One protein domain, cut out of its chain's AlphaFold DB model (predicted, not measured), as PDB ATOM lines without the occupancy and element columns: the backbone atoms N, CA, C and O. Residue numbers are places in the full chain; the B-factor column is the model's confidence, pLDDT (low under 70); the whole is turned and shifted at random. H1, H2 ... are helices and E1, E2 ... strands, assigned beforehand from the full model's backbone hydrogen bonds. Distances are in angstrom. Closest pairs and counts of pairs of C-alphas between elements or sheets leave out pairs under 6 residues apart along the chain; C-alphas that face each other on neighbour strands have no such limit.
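This is residues 7 to 41 and 49 to 62 of the 120 residues of an uncharacterized protein of Salinispora tropica (strain ATCC BAA-916 / DSM 44818 / CNB-440) (UniProt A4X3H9). With little regular structure, this is a small two-stranded hairpin, E1 and E2, with the loops of residues 31 to 41 and 49 to 62 gathered on one side of it, while residues 7 to 15, of which 7 to 12 belong to the short helix H1, stick out on the other side. Residues 60 to 61 pair briefly with E2. The printed part has 49 residues, 14 in named elements, in the order H1, E1, E2, class mixed. It is only just compact, close to loose, with radius of gyration of the C-alphas 11.2 A and spans of 32 by 23 by 15 A.

Find C-alpha 7 at (-47.249, -30.066, -11.768); H1 runs from there to residue 12, 8.7 A. E1, residues 19 to 22, covers 10.0 A. E2, residues 27 to 30, covers 9.5 A and ends at (-31.985, -28.271, -1.282).

Look at the antiparallel hairpin E1 and E2, joined by a tight link: N 20 and O 29 are 2.9 A apart, within hydrogen-bond range. C-alphas 21 and 28 face each other at 4.6 A. Residues 28 to 29 of E2 also pair antiparallel with residues 60 to 61. The closest C-alphas of H1 and E1, Leu 12 and Val 19, are 7.9 A apart; H1 and E2 are apart. In H1 every O i to N i+4 pair is within hydrogen-bond range.

The C-alphas of Gln 7 and Ser 41, the farthest apart, are 35.3 A apart. Residues 42 to 48 are cut out, a 12.2 A gap between C-alphas 41 and 49. No link is long. Confidence is under 70 at residues 8 to 9, 11 to 17 and 40 to 41.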
ATOM      1  N   GLN A   7     -47.499 -30.012 -13.213       73.69
ATOM      2  CA  GLN A   7     -47.249 -30.066 -11.768       73.69
ATOM      3  C   GLN A   7     -45.755 -30.180 -11.447       73.69
ATOM      4  O   GLN A   7     -45.293 -29.565 -10.492       73.69
ATOM      5  N   ALA A   8     -44.989 -30.928 -12.249       69.31
ATOM      6  CA  ALA A   8     -43.533 -30.964 -12.127       69.31
ATOM      7  C   ALA A   8     -42.914 -29.581 -12.396       69.31
ATOM      8  O   ALA A   8     -42.084 -29.127 -11.616       69.31
ATOM      9  N   HIS A   9     -43.373 -28.878 -13.437       67.00
ATOM     10  CA  HIS A   9     -42.946 -27.507 -13.731       67.00
ATOM     11  C   HIS A   9     -43.269 -26.524 -12.600       67.00
ATOM     12  O   HIS A   9     -42.407 -25.742 -12.219       67.00
ATOM     13  N   SER A  10     -44.480 -26.566 -12.036       70.75
ATOM     14  CA  SER A  10     -44.864 -25.670 -10.935       70.75
ATOM     15  C   SER A  10     -44.031 -25.886  -9.673       70.75
ATOM     16  O   SER A  10     -43.729 -24.917  -8.992       70.75
ATOM     17  N   LEU A  11     -43.622 -27.125  -9.378       66.50
ATOM     18  CA  LEU A  11     -42.716 -27.412  -8.262       66.50
ATOM     19  C   LEU A  11     -41.299 -26.887  -8.515       66.50
ATOM     20  O   LEU A  11     -40.659 -26.391  -7.600       66.50
ATOM     21  N   LEU A  12     -40.809 -26.977  -9.754       64.88
ATOM     22  CA  LEU A  12     -39.506 -26.418 -10.128       64.88
ATOM     23  C   LEU A  12     -39.497 -24.879 -10.125       64.88
ATOM     24  O   LEU A  12     -38.437 -24.281  -9.980       64.88
ATOM     25  N   ALA A  13     -40.660 -24.249 -10.305       63.62
ATOM     26  CA  ALA A  13     -40.825 -22.797 -10.316       63.62
ATOM     27  C   ALA A  13     -41.132 -22.196  -8.932       63.62
ATOM     28  O   ALA A  13     -41.231 -20.974  -8.819       63.62
ATOM     29  N   ASP A  14     -41.318 -23.025  -7.900       69.75
ATOM     30  CA  ASP A  14     -41.643 -22.575  -6.549       69.75
ATOM     31  C   ASP A  14     -40.407 -21.932  -5.886       69.75
ATOM     32  O   ASP A  14     -39.419 -22.625  -5.640       69.75
ATOM     33  N   PRO A  15     -40.443 -20.631  -5.537       63.16
ATOM     34  CA  PRO A  15     -39.340 -19.955  -4.851       63.16
ATOM     35  C   PRO A  15     -39.039 -20.517  -3.452       63.16
ATOM     36  O   PRO A  15     -37.981 -20.229  -2.891       63.16
ATOM     37  N   ALA A  16     -39.956 -21.294  -2.866       65.94
ATOM     38  CA  ALA A  16     -39.717 -22.049  -1.639       65.94
ATOM     39  C   ALA A  16     -38.895 -23.332  -1.883       65.94
ATOM     40  O   ALA A  16     -38.262 -23.836  -0.955       65.94
ATOM     41  N   LEU A  17     -38.850 -23.839  -3.122       68.81
ATOM     42  CA  LEU A  17     -38.056 -24.993  -3.553       68.81
ATOM     43  C   LEU A  17     -36.780 -24.530  -4.269       68.81
ATOM     44  O   LEU A  17     -36.634 -24.618  -5.485       68.81
ATOM     45  N   ASN A  18     -35.804 -24.074  -3.484       81.19
ATOM     46  CA  ASN A  18     -34.500 -23.644  -3.990       81.19
ATOM     47  C   ASN A  18     -33.572 -24.844  -4.248       81.19
ATOM     48  O   ASN A  18     -32.589 -25.052  -3.536       81.19
ATOM     49  N   VAL A  19     -33.890 -25.671  -5.245       88.31
ATOM     50  CA  VAL A  19     -33.069 -26.840  -5.592       88.31
ATOM     51  C   VAL A  19     -32.041 -26.477  -6.659       88.31
ATOM     52  O   VAL A  19     -32.389 -26.151  -7.789       88.31
ATOM     53  N   PHE A  20     -30.759 -26.593  -6.319       90.06
ATOM     54  CA  PHE A  20     -29.653 -26.400  -7.258       90.06
ATOM     55  C   PHE A  20     -28.970 -27.729  -7.549       90.06
ATOM     56  O   PHE A  20     -28.798 -28.547  -6.652       90.06
ATOM     57  N   HIS A  21     -28.532 -27.943  -8.783       92.00
ATOM     58  CA  HIS A  21     -27.732 -29.109  -9.141       92.00
ATOM     59  C   HIS A  21     -26.251 -28.735  -9.183       92.00
ATOM     60  O   HIS A  21     -25.882 -27.746  -9.813       92.00
ATOM     61  N   ASN A  22     -25.404 -29.525  -8.528       93.44
ATOM     62  CA  ASN A  22     -23.956 -29.435  -8.646       93.44
ATOM     63  C   ASN A  22     -23.426 -30.762  -9.190       93.44
ATOM     64  O   ASN A  22     -23.200 -31.704  -8.427       93.44
ATOM     65  N   SER A  23     -23.243 -30.817 -10.510       91.44
ATOM     66  CA  SER A  23     -22.737 -32.002 -11.207       91.44
ATOM     67  C   SER A  23     -21.322 -32.365 -10.765       91.44
ATOM     68  O   SER A  23     -21.045 -33.535 -10.536       91.44
ATOM     69  N   GLU A  24     -20.457 -31.370 -10.552       91.50
ATOM     70  CA  GLU A  24     -19.062 -31.578 -10.135       91.50
ATOM     71  C   GLU A  24     -18.946 -32.183  -8.728       91.50
ATOM     72  O   GLU A  24     -17.988 -32.893  -8.417       91.50
ATOM     73  N   ALA A  25     -19.925 -31.907  -7.860       93.12
ATOM     74  CA  ALA A  25     -20.009 -32.470  -6.513       93.12
ATOM     75  C   ALA A  25     -20.990 -33.654  -6.399       93.12
ATOM     76  O   ALA A  25     -21.186 -34.170  -5.291       93.12
ATOM     77  N   PHE A  26     -21.598 -34.078  -7.514       96.12
ATOM     78  CA  PHE A  26     -22.554 -35.185  -7.604       96.12
ATOM     79  C   PHE A  26     -23.710 -35.073  -6.598       96.12
ATOM     80  O   PHE A  26     -23.970 -35.983  -5.804       96.12
ATOM     81  N   LEU A  27     -24.373 -33.915  -6.555       95.44
ATOM     82  CA  LEU A  27     -25.460 -33.671  -5.607       95.44
ATOM     83  C   LEU A  27     -26.474 -32.642  -6.093       95.44
ATOM     84  O   LEU A  27     -26.163 -31.728  -6.855       95.44
ATOM     85  N   PHE A  28     -27.680 -32.749  -5.548       94.75
ATOM     86  CA  PHE A  28     -28.604 -31.632  -5.453       94.75
ATOM     87  C   PHE A  28     -28.395 -30.904  -4.120       94.75
ATOM     88  O   PHE A  28     -28.098 -31.511  -3.093       94.75
ATOM     89  N   CYS A  29     -28.562 -29.589  -4.138       92.62
ATOM     90  CA  CYS A  29     -28.594 -28.722  -2.975       92.62
ATOM     91  C   CYS A  29     -30.042 -28.281  -2.772       92.62
ATOM     92  O   CYS A  29     -30.535 -27.466  -3.547       92.62
ATOM     93  N   ASN A  30     -30.712 -28.811  -1.750       91.75
ATOM     94  CA  ASN A  30     -31.985 -28.271  -1.282       91.75
ATOM     95  C   ASN A  30     -31.683 -27.050  -0.408       91.75
ATOM     96  O   ASN A  30     -31.455 -27.175   0.795       91.75
ATOM     97  N   TYR A  31     -31.519 -25.895  -1.041       88.94
ATOM     98  CA  TYR A  31     -30.857 -24.754  -0.437       88.94
ATOM     99  C   TYR A  31     -31.701 -24.101   0.659       88.94
ATOM    100  O   TYR A  31     -32.624 -23.333   0.399       88.94
ATOM    101  N   ASP A  32     -31.294 -24.347   1.901       87.31
ATOM    102  CA  ASP A  32     -31.643 -23.549   3.068       87.31
ATOM    103  C   ASP A  32     -30.420 -22.720   3.483       87.31
ATOM    104  O   ASP A  32     -29.389 -23.258   3.910       87.31
ATOM    105  N   ARG A  33     -30.525 -21.394   3.355       86.38
ATOM    106  CA  ARG A  33     -29.435 -20.461   3.677       86.38
ATOM    107  C   ARG A  33     -28.952 -20.604   5.122       86.38
ATOM    108  O   ARG A  33     -27.754 -20.474   5.355       86.38
ATOM    109  N   ALA A  34     -29.840 -20.903   6.074       85.19
ATOM    110  CA  ALA A  34     -29.481 -21.021   7.489       85.19
ATOM    111  C   ALA A  34     -28.582 -22.238   7.776       85.19
ATOM    112  O   ALA A  34     -27.878 -22.262   8.784       85.19
ATOM    113  N   LYS A  35     -28.586 -23.236   6.885       87.19
ATOM    114  CA  LYS A  35     -27.847 -24.502   7.029       87.19
ATOM    115  C   LYS A  35     -26.692 -24.647   6.033       87.19
ATOM    116  O   LYS A  35     -25.928 -25.611   6.092       87.19
ATOM    117  N   ALA A  36     -26.561 -23.713   5.092       89.81
ATOM    118  CA  ALA A  36     -25.616 -23.803   3.988       89.81
ATOM    119  C   ALA A  36     -24.167 -23.532   4.435       89.81
ATOM    120  O   ALA A  36     -23.755 -22.383   4.569       89.81
ATOM    121  N   LEU A  37     -23.341 -24.580   4.534       91.38
ATOM    122  CA  LEU A  37     -21.900 -24.442   4.825       91.38
ATOM    123  C   LEU A  37     -21.108 -23.709   3.727       91.38
ATOM    124  O   LEU A  37     -19.995 -23.245   3.966       91.38
ATOM    125  N   CYS A  38     -21.655 -23.631   2.511       88.19
ATOM    126  CA  CYS A  38     -21.031 -22.935   1.384       88.19
ATOM    127  C   CYS A  38     -21.221 -21.412   1.431       88.19
ATOM    128  O   CYS A  38     -20.591 -20.700   0.646       88.19
ATOM    129  N   HIS A  39     -22.070 -20.900   2.330       80.38
ATOM    130  CA  HIS A  39     -22.336 -19.473   2.421       80.38
ATOM    131  C   HIS A  39     -21.307 -18.793   3.336       80.38
ATOM    132  O   HIS A  39     -21.225 -19.121   4.520       80.38
ATOM    133  N   PRO A  40     -20.528 -17.810   2.850       64.81
ATOM    134  CA  PRO A  40     -19.730 -16.981   3.739       64.81
ATOM    135  C   PRO A  40     -20.672 -16.157   4.623       64.81
ATOM    136  O   PRO A  40     -21.651 -15.593   4.128       64.81
ATOM    137  N   SER A  41     -20.365 -16.040   5.915       62.16
ATOM    138  CA  SER A  41     -21.189 -15.384   6.948       62.16
ATOM    139  C   SER A  41     -21.467 -13.883   6.718       62.16
ATOM    140  O   SER A  41     -21.979 -13.217   7.611       62.16
ATOM    141  N   SER A  49     -22.978 -20.711  -3.237       87.94
ATOM    142  CA  SER A  49     -21.700 -20.800  -3.958       87.94
ATOM    143  C   SER A  49     -21.378 -22.280  -4.213       87.94
ATOM    144  O   SER A  49     -20.867 -22.970  -3.326       87.94
ATOM    145  N   LEU A  50     -21.745 -22.811  -5.386       88.31
ATOM    146  CA  LEU A  50     -21.616 -24.248  -5.688       88.31
ATOM    147  C   LEU A  50     -20.153 -24.730  -5.743       88.31
ATOM    148  O   LEU A  50     -19.873 -25.874  -5.393       88.31
ATOM    149  N   ASP A  51     -19.215 -23.845  -6.070       88.88
ATOM    150  CA  ASP A  51     -17.762 -24.056  -5.992       88.88
ATOM    151  C   ASP A  51     -17.255 -24.279  -4.553       88.88
ATOM    152  O   ASP A  51     -16.231 -24.923  -4.339       88.88
ATOM    153  N   ARG A  52     -17.990 -23.787  -3.547       89.12
ATOM    154  CA  ARG A  52     -17.664 -23.932  -2.116       89.12
ATOM    155  C   ARG A  52     -18.478 -25.022  -1.428       89.12
ATOM    156  O   ARG A  52     -18.539 -25.060  -0.194       89.12
ATOM    157  N   CYS A  53     -19.147 -25.881  -2.196       91.38
ATOM    158  CA  CYS A  53     -19.979 -26.938  -1.642       91.38
ATOM    159  C   CYS A  53     -19.151 -27.885  -0.758       91.38
ATOM    160  O   CYS A  53     -18.035 -28.277  -1.100       91.38
ATOM    161  N   ARG A  54     -19.701 -28.248   0.403       91.00
ATOM    162  CA  ARG A  54     -19.078 -29.184   1.344       91.00
ATOM    163  C   ARG A  54     -19.876 -30.490   1.356       91.00
ATOM    164  O   ARG A  54     -21.092 -30.417   1.535       91.00
ATOM    165  N   PRO A  55     -19.239 -31.672   1.220       88.06
ATOM    166  CA  PRO A  55     -19.954 -32.950   1.153       88.06
ATOM    167  C   PRO A  55     -20.832 -33.274   2.369       88.06
ATOM    168  O   PRO A  55     -21.780 -34.038   2.220       88.06
ATOM    169  N   ASN A  56     -20.516 -32.699   3.535       90.88
ATOM    170  CA  ASN A  56     -21.230 -32.854   4.805       90.88
ATOM    171  C   ASN A  56     -22.232 -31.716   5.100       90.88
ATOM    172  O   ASN A  56     -22.694 -31.579   6.229       90.88
ATOM    173  N   CYS A  57     -22.536 -30.859   4.122       93.62
ATOM    174  CA  CYS A  57     -23.539 -29.810   4.278       93.62
ATOM    175  C   CYS A  57     -24.944 -30.421   4.379       93.62
ATOM    176  O   CYS A  57     -25.309 -31.267   3.568       93.62
ATOM    177  N   ALA A  58     -25.762 -29.944   5.321       93.31
ATOM    178  CA  ALA A  58     -27.113 -30.468   5.551       93.31
ATOM    179  C   ALA A  58     -28.080 -30.260   4.366       93.31
ATOM    180  O   ALA A  58     -29.114 -30.915   4.299       93.31
ATOM    181  N   ASN A  59     -27.744 -29.376   3.419       93.19
ATOM    182  CA  ASN A  59     -28.537 -29.153   2.205       93.19
ATOM    183  C   ASN A  59     -28.279 -30.194   1.103       93.19
ATOM    184  O   ASN A  59     -28.915 -30.137   0.052       93.19
ATOM    185  N   VAL A  60     -27.316 -31.099   1.288       94.50
ATOM    186  CA  VAL A  60     -26.928 -32.079   0.271       94.50
ATOM    187  C   VAL A  60     -27.957 -33.198   0.187       94.50
ATOM    188  O   VAL A  60     -28.194 -33.913   1.155       94.50
ATOM    189  N   ALA A  61     -28.496 -33.397  -1.010       93.75
ATOM    190  CA  ALA A  61     -29.275 -34.563  -1.385       93.75
ATOM    191  C   ALA A  61     -28.570 -35.298  -2.531       93.75
ATOM    192  O   ALA A  61     -28.258 -34.712  -3.573       93.75
ATOM    193  N   ARG A  62     -28.315 -36.596  -2.353       94.50
ATOM    194  CA  ARG A  62     -27.782 -37.470  -3.405       94.50
ATOM    195  C   ARG A  62     -28.834 -38.477  -3.837       94.50
ATOM    196  O   ARG A  62     -29.692 -38.870  -3.056       94.50
TER     197      ARG A  62